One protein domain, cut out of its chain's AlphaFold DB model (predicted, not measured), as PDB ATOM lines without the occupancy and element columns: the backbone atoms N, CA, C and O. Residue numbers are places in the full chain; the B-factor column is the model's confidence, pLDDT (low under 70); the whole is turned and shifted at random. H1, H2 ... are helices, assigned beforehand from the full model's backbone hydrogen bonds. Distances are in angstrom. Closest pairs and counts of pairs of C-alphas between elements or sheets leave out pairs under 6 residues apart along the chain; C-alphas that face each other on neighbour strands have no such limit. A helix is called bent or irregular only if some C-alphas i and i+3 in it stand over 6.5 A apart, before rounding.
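Overview. This is residues 460 to 551 of the 551 residues of an uncharacterized protein of Chryseobacterium sp. MOF25P (UniProt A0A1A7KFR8). This is a flat group of six helices in which H5 runs crosswise to the longest axis, with H2 packed on it and with H3, which runs in from the side of H1, meeting it near its last turns. H1 runs along the longest axis, the same way as H3, and its first residues make one end of the domain; H4 and H6, staggered rather than side by side, lie toward the other end. The printed part has 92 residues with six named helices, in the order H1, H2, H3, H4, H5, H6, and no named strand, so its class is all helix. The whole is compact, with a radius of gyration of the C-alphas of 12.7 A, and the C-alphas span 38 by 34 by 18 A along their three main axes.

Along the chain. Find C-alpha 460 at (153.259, 148.396, 159.314); here H1 begins, and it runs from residue 460 to residue 474, 20.6 A from first to last C-alpha. After a short link of 6 residues you reach H2, residues 481 to 486, which is irregular: C-alphas 482 and 485 are 7.9 A apart. Next look for H3, residues 491 to 501, 15.5 A long, and then for H4, residues 504 to 511, 10.5 A long. Go on to C-alpha 517 at (163.685, 120.937, 143.858), where H5 begins; it runs to residue 531 and is 21.1 A long. The last helix is H6, residues 541 to 550, 14.5 A long, and it ends at C-alpha 550 at (154.430, 121.465, 135.692).

Arrangement. Begin with H5, the hub, which touches four other helices: H2, H3, H4 and H6. Going along the printed part from H1, you find that it touches H3 with residues 470 to 474 alone, at a shallow tilt of 16 degrees, the same way; their closest C-alphas are those of Arg 474 and Ile 497, 6.6 A apart. H1 is close to H2 but not clearly touching it, and H1 is apart from H4, H5 and H6. Look next at H2, which touches H5 with 11 pairs of C-alphas within 8 A, the closest being those of Ser 482 and Ala 519 at 4.6 A; they run the same way at a steep tilt of 43 degrees. H3 only just touches H5, with 3 pairs of C-alphas within 8 A, and H5 does so with residues 527 to 531 alone; the closest C-alphas are those of Ala 498 and Leu 527, 6.0 A apart, at a steep tilt of 54 degrees, opposite ways. H3 is close to H4 but not clearly touching it, and the two are about perpendicular at 89 degrees. H4 and H5 only just touch, with 3 pairs within 8 A, and touch only at the corner by their link; the closest C-alphas are those of Ile 511 and Ile 517, at 7.1 A. H4 touches H6, closest at the C-alphas of Ile 504 and Asp 546, 5.4 A apart, at a shallow tilt of 34 degrees, only just short of steep. H5 and H6 form a helical hairpin, running opposite ways at a shallow tilt of 30 degrees; they only just touch, with 3 pairs within 8 A, the closest being the C-alphas of Arg 528 and Leu 547 at 7.5 A. In the backbones of H1, H3, H4, H5 and H6 every O i to N i+4 pair is within hydrogen-bond range; in H2 it is 0 of 2, beside 2 of 3 O i to N i+3 pairs.

Size, cuts and confidence. The two C-alphas farthest apart are those of Ile 460 and Leu 549, at 38.7 A. The printed part has no cut, and Met 551 is the chain's last residue. No link is long; those from H2 to H3, H3 to H4 and H4 to H5 are tight. The mean pLDDT of the printed part is 89.8, and no printed residue is under 70.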
ATOM      1  N   ILE A 460     152.266 147.792 160.218       85.06
ATOM      2  CA  ILE A 460     153.259 148.396 159.314       85.06
ATOM      3  C   ILE A 460     154.387 147.403 159.021       85.06
ATOM      4  O   ILE A 460     154.775 147.226 157.872       85.06
ATOM      5  N   LEU A 461     154.899 146.730 160.054       87.31
ATOM      6  CA  LEU A 461     155.957 145.735 159.887       87.31
ATOM      7  C   LEU A 461     155.485 144.539 159.048       87.31
ATOM      8  O   LEU A 461     156.226 144.053 158.200       87.31
ATOM      9  N   ASN A 462     154.248 144.090 159.267       87.81
ATOM     10  CA  ASN A 462     153.629 143.022 158.496       87.81
ATOM     11  C   ASN A 462     153.461 143.415 157.032       87.81
ATOM     12  O   ASN A 462     153.822 142.616 156.176       87.81
ATOM     13  N   ASP A 463     152.958 144.615 156.748       88.75
ATOM     14  CA  ASP A 463     152.788 145.112 155.381       88.75
ATOM     15  C   ASP A 463     154.158 145.171 154.672       88.75
ATOM     16  O   ASP A 463     154.325 144.555 153.624       88.75
ATOM     17  N   ASN A 464     155.187 145.738 155.317       90.19
ATOM     18  CA  ASN A 464     156.553 145.784 154.775       90.19
ATOM     19  C   ASN A 464     157.151 144.391 154.509       90.19
ATOM     20  O   ASN A 464     157.752 144.159 153.462       90.19
ATOM     21  N   ALA A 465     157.015 143.457 155.456       91.25
ATOM     22  CA  ALA A 465     157.524 142.097 155.291       91.25
ATOM     23  C   ALA A 465     156.783 141.349 154.172       91.25
ATOM     24  O   ALA A 465     157.398 140.626 153.391       91.25
ATOM     25  N   THR A 466     155.468 141.548 154.082       91.94
ATOM     26  CA  THR A 466     154.603 140.951 153.058       91.94
ATOM     27  C   THR A 466     154.958 141.476 151.671       91.94
ATOM     28  O   THR A 466     155.099 140.680 150.745       91.94
ATOM     29  N   ASP A 467     155.171 142.785 151.536       93.62
ATOM     30  CA  ASP A 467     155.578 143.417 150.279       93.62
ATOM     31  C   ASP A 467     156.971 142.953 149.844       93.62
ATOM     32  O   ASP A 467     157.155 142.590 148.685       93.62
ATOM     33  N   LEU A 468     157.924 142.837 150.776       94.56
ATOM     34  CA  LEU A 468     159.253 142.294 150.482       94.56
ATOM     35  C   LEU A 468     159.178 140.855 149.967       94.56
ATOM     36  O   LEU A 468     159.816 140.520 148.968       94.56
ATOM     37  N   VAL A 469     158.401 139.997 150.632       94.69
ATOM     38  CA  VAL A 469     158.204 138.607 150.197       94.69
ATOM     39  C   VAL A 469     157.535 138.567 148.828       94.69
ATOM     40  O   VAL A 469     157.985 137.825 147.954       94.69
ATOM     41  N   TYR A 470     156.500 139.380 148.616       95.44
ATOM     42  CA  TYR A 470     155.820 139.489 147.332       95.44
ATOM     43  C   TYR A 470     156.782 139.921 146.217       95.44
ATOM     44  O   TYR A 470     156.837 139.255 145.185       95.44
ATOM     45  N   ASP A 471     157.586 140.961 146.429       95.31
ATOM     46  CA  ASP A 471     158.552 141.465 145.447       95.31
ATOM     47  C   ASP A 471     159.682 140.463 145.185       95.31
ATOM     48  O   ASP A 471     160.092 140.264 144.039       95.31
ATOM     49  N   SER A 472     160.152 139.775 146.225       94.75
ATOM     50  CA  SER A 472     161.133 138.692 146.116       94.75
ATOM     51  C   SER A 472     160.597 137.566 145.227       94.75
ATOM     52  O   SER A 472     161.235 137.185 144.249       94.75
ATOM     53  N   ILE A 473     159.388 137.073 145.497       94.25
ATOM     54  CA  ILE A 473     158.761 136.022 144.683       94.25
ATOM     55  C   ILE A 473     158.502 136.544 143.266       94.25
ATOM     56  O   ILE A 473     158.857 135.905 142.278       94.25
ATOM     57  N   ARG A 474     157.952 137.751 143.125       93.56
ATOM     58  CA  ARG A 474     157.698 138.366 141.819       93.56
ATOM     59  C   ARG A 474     158.983 138.548 141.011       93.56
ATOM     60  O   ARG A 474     158.916 138.474 139.789       93.56
ATOM     61  N   SER A 475     160.134 138.753 141.639       93.50
ATOM     62  CA  SER A 475     161.440 138.847 140.969       93.50
ATOM     63  C   SER A 475     162.117 137.493 140.719       93.50
ATOM     64  O   SER A 475     163.257 137.473 140.270       93.50
ATOM     65  N   LEU A 476     161.394 136.380 140.910       91.81
ATOM     66  CA  LEU A 476     161.861 134.997 140.721       91.81
ATOM     67  C   LEU A 476     162.922 134.548 141.731       91.81
ATOM     68  O   LEU A 476     163.611 133.547 141.526       91.81
ATOM     69  N   ASP A 477     163.033 135.252 142.855       90.00
ATOM     70  CA  ASP A 477     163.865 134.811 143.960       90.00
ATOM     71  C   ASP A 477     163.219 133.614 144.676       90.00
ATOM     72  O   ASP A 477     162.031 133.604 145.007       90.00
ATOM     73  N   ARG A 478     164.035 132.594 144.936       90.00
ATOM     74  CA  ARG A 478     163.602 131.287 145.437       90.00
ATOM     75  C   ARG A 478     163.461 131.231 146.959       90.00
ATOM     76  O   ARG A 478     162.831 130.304 147.464       90.00
ATOM     77  N   ARG A 479     164.011 132.207 147.697       88.44
ATOM     78  CA  ARG A 479     164.137 132.190 149.172       88.44
ATOM     79  C   ARG A 479     162.826 131.934 149.920       88.44
ATOM     80  O   ARG A 479     162.823 131.253 150.947       88.44
ATOM     81  N   PHE A 480     161.718 132.467 149.408       91.12
ATOM     82  CA  PHE A 480     160.415 132.406 150.076       91.12
ATOM     83  C   PHE A 480     159.396 131.494 149.390       91.12
ATOM     84  O   PHE A 480     158.297 131.348 149.918       91.12
ATOM     85  N   LEU A 481     159.738 130.858 148.261       90.75
ATOM     86  CA  LEU A 481     158.777 130.074 147.475       90.75
ATOM     87  C   LEU A 481     158.127 128.967 148.313       90.75
ATOM     88  O   LEU A 481     156.914 128.958 148.476       90.75
ATOM     89  N   SER A 482     158.913 128.103 148.955       87.50
ATOM     90  CA  SER A 482     158.380 126.975 149.740       87.50
ATOM     91  C   SER A 482     157.569 127.359 150.980       87.50
ATOM     92  O   SER A 482     156.989 126.488 151.622       87.50
ATOM     93  N   ARG A 483     157.551 128.641 151.356       88.00
ATOM     94  CA  ARG A 483     156.837 129.154 152.533       88.00
ATOM     95  C   ARG A 483     155.872 130.278 152.182       88.00
ATOM     96  O   ARG A 483     155.389 130.945 153.094       88.00
ATOM     97  N   PHE A 484     155.585 130.527 150.903       88.44
ATOM     98  CA  PHE A 484     154.801 131.702 150.514       88.44
ATOM     99  C   PHE A 484     153.399 131.696 151.138       88.44
ATOM    100  O   PHE A 484     152.903 132.742 151.549       88.44
ATOM    101  N   SER A 485     152.797 130.511 151.268       84.44
ATOM    102  CA  SER A 485     151.492 130.289 151.897       84.44
ATOM    103  C   SER A 485     151.487 130.578 153.405       84.44
ATOM    104  O   SER A 485     150.428 130.802 153.990       84.44
ATOM    105  N   LEU A 486     152.666 130.612 154.037       86.62
ATOM    106  CA  LEU A 486     152.853 130.874 155.466       86.62
ATOM    107  C   LEU A 486     153.008 132.368 155.782       86.62
ATOM    108  O   LEU A 486     153.023 132.744 156.960       86.62
ATOM    109  N   PHE A 487     153.121 133.219 154.759       88.44
ATOM    110  CA  PHE A 487     153.074 134.674 154.884       88.44
ATOM    111  C   PHE A 487     151.655 135.193 154.644       88.44
ATOM    112  O   PHE A 487     150.881 134.640 153.865       88.44
ATOM    113  N   LYS A 488     151.306 136.302 155.301       85.00
ATOM    114  CA  LYS A 488     149.964 136.907 155.231       85.00
ATOM    115  C   LYS A 488     149.801 137.806 153.999       85.00
ATOM    116  O   LYS A 488     149.403 138.962 154.123       85.00
ATOM    117  N   LEU A 489     150.117 137.262 152.824       89.50
ATOM    118  CA  LEU A 489     149.952 137.935 151.537       89.50
ATOM    119  C   LEU A 489     148.481 138.301 151.295       89.50
ATOM    120  O   LEU A 489     147.562 137.543 151.622       89.50
ATOM    121  N   THR A 490     148.249 139.467 150.699       90.81
ATOM    122  CA  THR A 490     146.896 139.893 150.326       90.81
ATOM    123  C   THR A 490     146.341 139.023 149.199       90.81
ATOM    124  O   THR A 490     147.083 138.494 148.374       90.81
ATOM    125  N   HIS A 491     145.011 138.940 149.103       89.38
ATOM    126  CA  HIS A 491     144.322 138.202 148.037       89.38
ATOM    127  C   HIS A 491     144.765 138.621 146.621       89.38
ATOM    128  O   HIS A 491     144.778 137.799 145.705       89.38
ATOM    129  N   GLN A 492     145.117 139.899 146.435       91.50
ATOM    130  CA  GLN A 492     145.623 140.414 145.163       91.50
ATOM    131  C   GLN A 492     147.054 139.931 144.889       91.50
ATOM    132  O   GLN A 492     147.327 139.446 143.793       91.50
ATOM    133  N   GLN A 493     147.946 140.009 145.881       94.06
ATOM    134  CA  GLN A 493     149.331 139.542 145.761       94.06
ATOM    135  C   GLN A 493     149.396 138.046 145.438       94.06
ATOM    136  O   GLN A 493     150.090 137.645 144.506       94.06
ATOM    137  N   THR A 494     148.628 137.222 146.155       93.81
ATOM    138  CA  THR A 494     148.576 135.773 145.915       93.81
ATOM    139  C   THR A 494     148.012 135.438 144.535       93.81
ATOM    140  O   THR A 494     148.551 134.565 143.854       93.81
ATOM    141  N   LYS A 495     146.998 136.178 144.063       92.69
ATOM    142  CA  LYS A 495     146.444 136.017 142.711       92.69
ATOM    143  C   LYS A 495     147.478 136.347 141.636       92.69
ATOM    144  O   LYS A 495     147.594 135.623 140.650       92.69
ATOM    145  N   GLU A 496     148.232 137.427 141.802       93.88
ATOM    146  CA  GLU A 496     149.262 137.827 140.838       93.88
ATOM    147  C   GLU A 496     150.442 136.855 140.793       93.88
ATOM    148  O   GLU A 496     150.906 136.524 139.701       93.88
ATOM    149  N   ILE A 497     150.883 136.351 141.951       95.12
ATOM    150  CA  ILE A 497     151.885 135.282 142.025       95.12
ATOM    151  C   ILE A 497     151.364 134.043 141.292       95.12
ATOM    152  O   ILE A 497     152.042 133.541 140.399       95.12
ATOM    153  N   ALA A 498     150.142 133.590 141.586       93.62
ATOM    154  CA  ALA A 498     149.570 132.420 140.925       93.62
ATOM    155  C   ALA A 498     149.517 132.587 139.401       93.62
ATOM    156  O   ALA A 498     149.968 131.703 138.677       93.62
ATOM    157  N   ARG A 499     149.061 133.741 138.896       92.69
ATOM    158  CA  ARG A 499     149.034 134.012 137.447       92.69
ATOM    159  C   ARG A 499     150.429 134.003 136.829       92.69
ATOM    160  O   ARG A 499     150.602 133.464 135.745       92.69
ATOM    161  N   LYS A 500     151.424 134.580 137.504       94.88
ATOM    162  CA  LYS A 500     152.793 134.624 136.981       94.88
ATOM    163  C   LYS A 500     153.437 133.235 136.927       94.88
ATOM    164  O   LYS A 500     154.123 132.933 135.958       94.88
ATOM    165  N   PHE A 501     153.257 132.425 137.965       95.31
ATOM    166  CA  PHE A 501     153.979 131.161 138.117       95.31
ATOM    167  C   PHE A 501     153.259 129.954 137.505       95.31
ATOM    168  O   PHE A 501     153.924 128.962 137.209       95.31
ATOM    169  N   CYS A 502     151.951 130.042 137.235       94.06
ATOM    170  CA  CYS A 502     151.227 129.084 136.387       94.06
ATOM    171  C   CYS A 502     151.534 129.339 134.902       94.06
ATOM    172  O   CYS A 502     150.645 129.629 134.105       94.06
ATOM    173  N   ASN A 503     152.821 129.310 134.567       94.81
ATOM    174  CA  ASN A 503     153.368 129.533 133.241       94.81
ATOM    175  C   ASN A 503     154.616 128.658 133.081       94.81
ATOM    176  O   ASN A 503     155.553 128.762 133.880       94.81
ATOM    177  N   ILE A 504     154.641 127.818 132.047       94.31
ATOM    178  CA  ILE A 504     155.712 126.826 131.853       94.31
ATOM    179  C   ILE A 504     157.090 127.475 131.646       94.31
ATOM    180  O   ILE A 504     158.093 126.979 132.146       94.31
ATOM    181  N   THR A 505     157.150 128.636 130.989       95.00
ATOM    182  CA  THR A 505     158.408 129.367 130.754       95.00
ATOM    183  C   THR A 505     158.988 129.916 132.056       95.00
ATOM    184  O   THR A 505     160.197 129.873 132.269       95.00
ATOM    185  N   ILE A 506     158.130 130.400 132.958       95.31
ATOM    186  CA  ILE A 506     158.558 130.861 134.284       95.31
ATOM    187  C   ILE A 506     159.041 129.681 135.133       95.31
ATOM    188  O   ILE A 506     160.065 129.793 135.808       95.31
ATOM    189  N   PHE A 507     158.355 128.538 135.066       94.56
ATOM    190  CA  PHE A 507     158.804 127.314 135.729       94.56
ATOM    191  C   PHE A 507     160.204 126.886 135.269       94.56
ATOM    192  O   PHE A 507     161.069 126.634 136.111       94.56
ATOM    193  N   GLU A 508     160.449 126.864 133.956       93.25
ATOM    194  CA  GLU A 508     161.760 126.546 133.377       93.25
ATOM    195  C   GLU A 508     162.868 127.471 133.907       93.25
ATOM    196  O   GLU A 508     163.975 127.014 134.194       93.25
ATOM    197  N   GLU A 509     162.581 128.760 134.092       93.12
ATOM    198  CA  GLU A 509     163.534 129.727 134.647       93.12
ATOM    199  C   GLU A 509     163.828 129.478 136.137       93.12
ATOM    200  O   GLU A 509     164.974 129.579 136.588       93.12
ATOM    201  N   ILE A 510     162.810 129.111 136.914       91.62
ATOM    202  CA  ILE A 510     162.946 128.865 138.355       91.62
ATOM    203  C   ILE A 510     163.649 127.541 138.638       91.62
ATOM    204  O   ILE A 510     164.482 127.487 139.544       91.62
ATOM    205  N   ILE A 511     163.328 126.480 137.894       90.38
ATOM    206  CA  ILE A 511     163.924 125.155 138.101       90.38
ATOM    207  C   ILE A 511     165.391 125.127 137.657       90.38
ATOM    208  O   ILE A 511     166.207 124.403 138.232       90.38
ATOM    209  N   LYS A 512     165.751 125.947 136.663       88.06
ATOM    210  CA  LYS A 512     167.114 126.037 136.142       88.06
ATOM    211  C   LYS A 512     168.093 126.447 137.241       88.06
ATOM    212  O   LYS A 512     167.914 127.464 137.898       88.06
ATOM    213  N   ASP A 513     169.147 125.664 137.441       79.81
ATOM    214  CA  ASP A 513     170.150 125.890 138.492       79.81
ATOM    215  C   ASP A 513     169.564 125.895 139.924       79.81
ATOM    216  O   ASP A 513     170.162 126.462 140.843       79.81
ATOM    217  N   SER A 514     168.378 125.307 140.144       83.44
ATOM    218  CA  SER A 514     167.840 125.103 141.492       83.44
ATOM    219  C   SER A 514     168.404 123.831 142.114       83.44
ATOM    220  O   SER A 514     168.347 122.753 141.528       83.44
ATOM    221  N   ILE A 515     168.934 123.963 143.330       82.50
ATOM    222  CA  ILE A 515     169.433 122.834 144.125       82.50
ATOM    223  C   ILE A 515     168.287 122.210 144.936       82.50
ATOM    224  O   ILE A 515     168.258 121.000 145.136       82.50
ATOM    225  N   ASP A 516     167.329 123.030 145.380       83.44
ATOM    226  CA  ASP A 516     166.204 122.609 146.213       83.44
ATOM    227  C   ASP A 516     164.937 122.450 145.359       83.44
ATOM    228  O   ASP A 516     164.100 123.349 145.240       83.44
ATOM    229  N   ILE A 517     164.841 121.299 144.693       85.75
ATOM    230  CA  ILE A 517     163.685 120.937 143.858       85.75
ATOM    231  C   ILE A 517     162.433 120.751 144.724       85.75
ATOM    232  O   ILE A 517     161.326 121.079 144.299       85.75
ATOM    233  N   GLU A 518     162.606 120.286 145.960       83.19
ATOM    234  CA  GLU A 518     161.512 120.067 146.903       83.19
ATOM    235  C   GLU A 518     160.822 121.375 147.279       83.19
ATOM    236  O   GLU A 518     159.595 121.450 147.256       83.19
ATOM    237  N   ALA A 519     161.590 122.441 147.513       86.12
ATOM    238  CA  ALA A 519     161.036 123.767 147.758       86.12
ATOM    239  C   ALA A 519     160.160 124.274 146.599       86.12
ATOM    240  O   ALA A 519     159.098 124.858 146.836       86.12
ATOM    241  N   ILE A 520     160.584 124.039 145.353       90.62
ATOM    242  CA  ILE A 520     159.811 124.407 144.158       90.62
ATOM    243  C   ILE A 520     158.543 123.557 144.079       90.62
ATOM    244  O   ILE A 520     157.456 124.089 143.862       90.62
ATOM    245  N   ARG A 521     158.659 122.249 144.307       88.38
ATOM    246  CA  ARG A 521     157.517 121.333 144.301       88.38
ATOM    247  C   ARG A 521     156.459 121.736 145.330       88.38
ATOM    248  O   ARG A 521     155.284 121.832 144.983       88.38
ATOM    249  N   THR A 522     156.863 122.034 146.566       86.06
ATOM    250  CA  THR A 522     155.962 122.541 147.616       86.06
ATOM    251  C   THR A 522     155.253 123.818 147.174       86.06
ATOM    252  O   THR A 522     154.036 123.913 147.296       86.06
ATOM    253  N   PHE A 523     155.988 124.767 146.591       92.38
ATOM    254  CA  PHE A 523     155.411 126.008 146.079       92.38
ATOM    255  C   PHE A 523     154.329 125.761 145.011       92.38
ATOM    256  O   PHE A 523     153.262 126.370 145.070       92.38
ATOM    257  N   TYR A 524     154.555 124.847 144.064       92.50
ATOM    258  CA  TYR A 524     153.568 124.539 143.021       92.50
ATOM    259  C   TYR A 524     152.336 123.787 143.542       92.50
ATOM    260  O   TYR A 524     151.228 124.036 143.060       92.50
ATOM    261  N   PHE A 525     152.484 122.941 144.565       87.06
ATOM    262  CA  PHE A 525     151.326 122.364 145.252       87.06
ATOM    263  C   PHE A 525     150.491 123.433 145.958       87.06
ATOM    264  O   PHE A 525     149.271 123.468 145.789       87.06
ATOM    265  N   ASP A 526     151.144 124.352 146.663       87.44
ATOM    266  CA  ASP A 526     150.469 125.477 147.303       87.44
ATOM    267  C   ASP A 526     149.759 126.374 146.266       87.44
ATOM    268  O   ASP A 526     148.651 126.853 146.517       87.44
ATOM    269  N   LEU A 527     150.342 126.573 145.073       90.94
ATOM    270  CA  LEU A 527     149.693 127.293 143.969       90.94
ATOM    271  C   LEU A 527     148.443 126.581 143.455       90.94
ATOM    272  O   LEU A 527     147.418 127.237 143.253       90.94
ATOM    273  N   ARG A 528     148.495 125.260 143.261       87.94
ATOM    274  CA  ARG A 528     147.324 124.466 142.860       87.94
ATOM    275  C   ARG A 528     146.197 124.616 143.874       87.94
ATOM    276  O   ARG A 528     145.056 124.911 143.508       87.94
ATOM    277  N   ASP A 529     146.520 124.443 145.148       83.38
ATOM    278  CA  ASP A 529     145.538 124.516 146.224       83.38
ATOM    279  C   ASP A 529     144.976 125.942 146.345       83.38
ATOM    280  O   ASP A 529     143.786 126.135 146.611       83.38
ATOM    281  N   LEU A 530     145.793 126.960 146.076       84.94
ATOM    282  CA  LEU A 530     145.368 128.351 146.004       84.94
ATOM    283  C   LEU A 530     144.440 128.615 144.804       84.94
ATOM    284  O   LEU A 530     143.418 129.281 144.977       84.94
ATOM    285  N   MET A 531     144.739 128.081 143.615       85.56
ATOM    286  CA  MET A 531     143.891 128.237 142.424       85.56
ATOM    287  C   MET A 531     142.472 127.716 142.652       85.56
ATOM    288  O   MET A 531     141.519 128.330 142.176       85.56
ATOM    289  N   SER A 532     142.314 126.645 143.436       79.88
ATOM    290  CA  SER A 532     140.995 126.090 143.779       79.88
ATOM    291  C   SER A 532     140.087 127.051 144.569       79.88
ATOM    292  O   SER A 532     138.873 126.859 144.616       79.88
ATOM    293  N   LYS A 533     140.661 128.098 145.181       81.88
ATOM    294  CA  LYS A 533     139.946 129.094 145.998       81.88
ATOM    295  C   LYS A 533     139.456 130.302 145.194       81.88
ATOM    296  O   LYS A 533     138.670 131.092 145.714       81.88
ATOM    297  N   TYR A 534     139.923 130.462 143.959       86.69
ATOM    298  CA  TYR A 534     139.557 131.567 143.078       86.69
ATOM    299  C   TYR A 534     138.443 131.184 142.110       86.69
ATOM    300  O   TYR A 534     138.116 130.010 141.926       86.69
ATOM    301  N   LYS A 535     137.850 132.190 141.466       85.69
ATOM    302  CA  LYS A 535     136.868 131.940 140.415       85.69
ATOM    303  C   LYS A 535     137.576 131.527 139.129       85.69
ATOM    304  O   LYS A 535     138.711 131.917 138.870       85.69
ATOM    305  N   PHE A 536     136.881 130.760 138.293       80.31
ATOM    306  CA  PHE A 536     137.440 130.267 137.033       80.31
ATOM    307  C   PHE A 536     137.848 131.394 136.065       80.31
ATOM    308  O   PHE A 536     138.718 131.187 135.229       80.31
ATOM    309  N   ASP A 537     137.236 132.578 136.167       85.94
ATOM    310  CA  ASP A 537     137.517 133.758 135.340       85.94
ATOM    311  C   ASP A 537     138.692 134.605 135.858       85.94
ATOM    312  O   ASP A 537     139.134 135.543 135.189       85.94
ATOM    313  N   ASP A 538     139.253 134.260 137.021       87.31
ATOM    314  CA  ASP A 538     140.462 134.894 137.544       87.31
ATOM    315  C   ASP A 538     141.731 134.467 136.775       87.31
ATOM    316  O   ASP A 538     142.747 135.173 136.839       87.31
ATOM    317  N   PHE A 539     141.658 133.363 136.021       91.25
ATOM    318  CA  PHE A 539     142.753 132.748 135.271       91.25
ATOM    319  C   PHE A 539     142.338 132.421 133.832       91.25
ATOM    320  O   PHE A 539     141.177 132.173 133.529       91.25
ATOM    321  N   GLU A 540     143.312 132.402 132.924       92.50
ATOM    322  CA  GLU A 540     143.097 131.902 131.559       92.50
ATOM    323  C   GLU A 540     143.307 130.389 131.499       92.50
ATOM    324  O   GLU A 540     144.083 129.839 132.280       92.50
ATOM    325  N   ILE A 541     142.683 129.734 130.517       90.81
ATOM    326  CA  ILE A 541     142.796 128.286 130.275       90.81
ATOM    327  C   ILE A 541     144.265 127.829 130.209       90.81
ATOM    328  O   ILE A 541     144.601 126.785 130.760       90.81
ATOM    329  N   SER A 542     145.143 128.628 129.595       92.94
ATOM    330  CA  SER A 542     146.590 128.380 129.521       92.94
ATOM    331  C   SER A 542     147.232 128.162 130.891       92.94
ATOM    332  O   SER A 542     148.015 127.234 131.034       92.94
ATOM    333  N   HIS A 543     146.849 128.927 131.918       93.94
ATOM    334  CA  HIS A 543     147.412 128.781 133.264       93.94
ATOM    335  C   HIS A 543     147.096 127.408 133.869       93.94
ATOM    336  O   HIS A 543     147.948 126.803 134.514       93.94
ATOM    337  N   TYR A 544     145.881 126.897 133.650       90.31
ATOM    338  CA  TYR A 544     145.478 125.574 134.133       90.31
ATOM    339  C   TYR A 544     146.198 124.443 133.393       90.31
ATOM    340  O   TYR A 544     146.559 123.442 134.015       90.31
ATOM    341  N   TYR A 545     146.414 124.598 132.082       92.25
ATOM    342  CA  TYR A 545     147.192 123.637 131.298       92.25
ATOM    343  C   TYR A 545     148.659 123.636 131.713       92.25
ATOM    344  O   TYR A 545     149.196 122.571 131.995       92.25
ATOM    345  N   ASP A 546     149.281 124.809 131.812       94.62
ATOM    346  CA  ASP A 546     150.685 124.931 132.195       94.62
ATOM    347  C   ASP A 546     150.915 124.376 133.601       94.62
ATOM    348  O   ASP A 546     151.829 123.583 133.794       94.62
ATOM    349  N   LEU A 547     150.052 124.700 134.571       92.38
ATOM    350  CA  LEU A 547     150.161 124.127 135.913       92.38
ATOM    351  C   LEU A 547     150.023 122.597 135.897       92.38
ATOM    352  O   LEU A 547     150.796 121.916 136.563       92.38
ATOM    353  N   SER A 548     149.079 122.059 135.119       88.62
ATOM    354  CA  SER A 548     148.908 120.606 134.956       88.62
ATOM    355  C   SER A 548     150.103 119.917 134.289       88.62
ATOM    356  O   SER A 548     150.242 118.713 134.444       88.62
ATOM    357  N   LEU A 549     150.919 120.641 133.514       90.56
ATOM    358  CA  LEU A 549     152.147 120.119 132.897       90.56
ATOM    359  C   LEU A 549     153.370 120.244 133.815       90.56
ATOM    360  O   LEU A 549     154.327 119.492 133.656       90.56
ATOM    361  N   ILE A 550     153.364 121.236 134.710       89.75
ATOM    362  CA  ILE A 550     154.430 121.465 135.692       89.75
ATOM    363  C   ILE A 550     154.370 120.431 136.819       89.75
ATOM    364  O   ILE A 550     155.418 119.995 137.300       89.75
ATOM    365  N   MET A 551     153.158 120.088 137.265       80.88
ATOM    366  CA  MET A 551     152.936 119.019 138.243       80.88
ATOM    367  C   MET A 551     153.073 117.637 137.618       80.88
ATOM    368  O   MET A 551     153.528 116.736 138.361       80.88
TER     369      MET A 551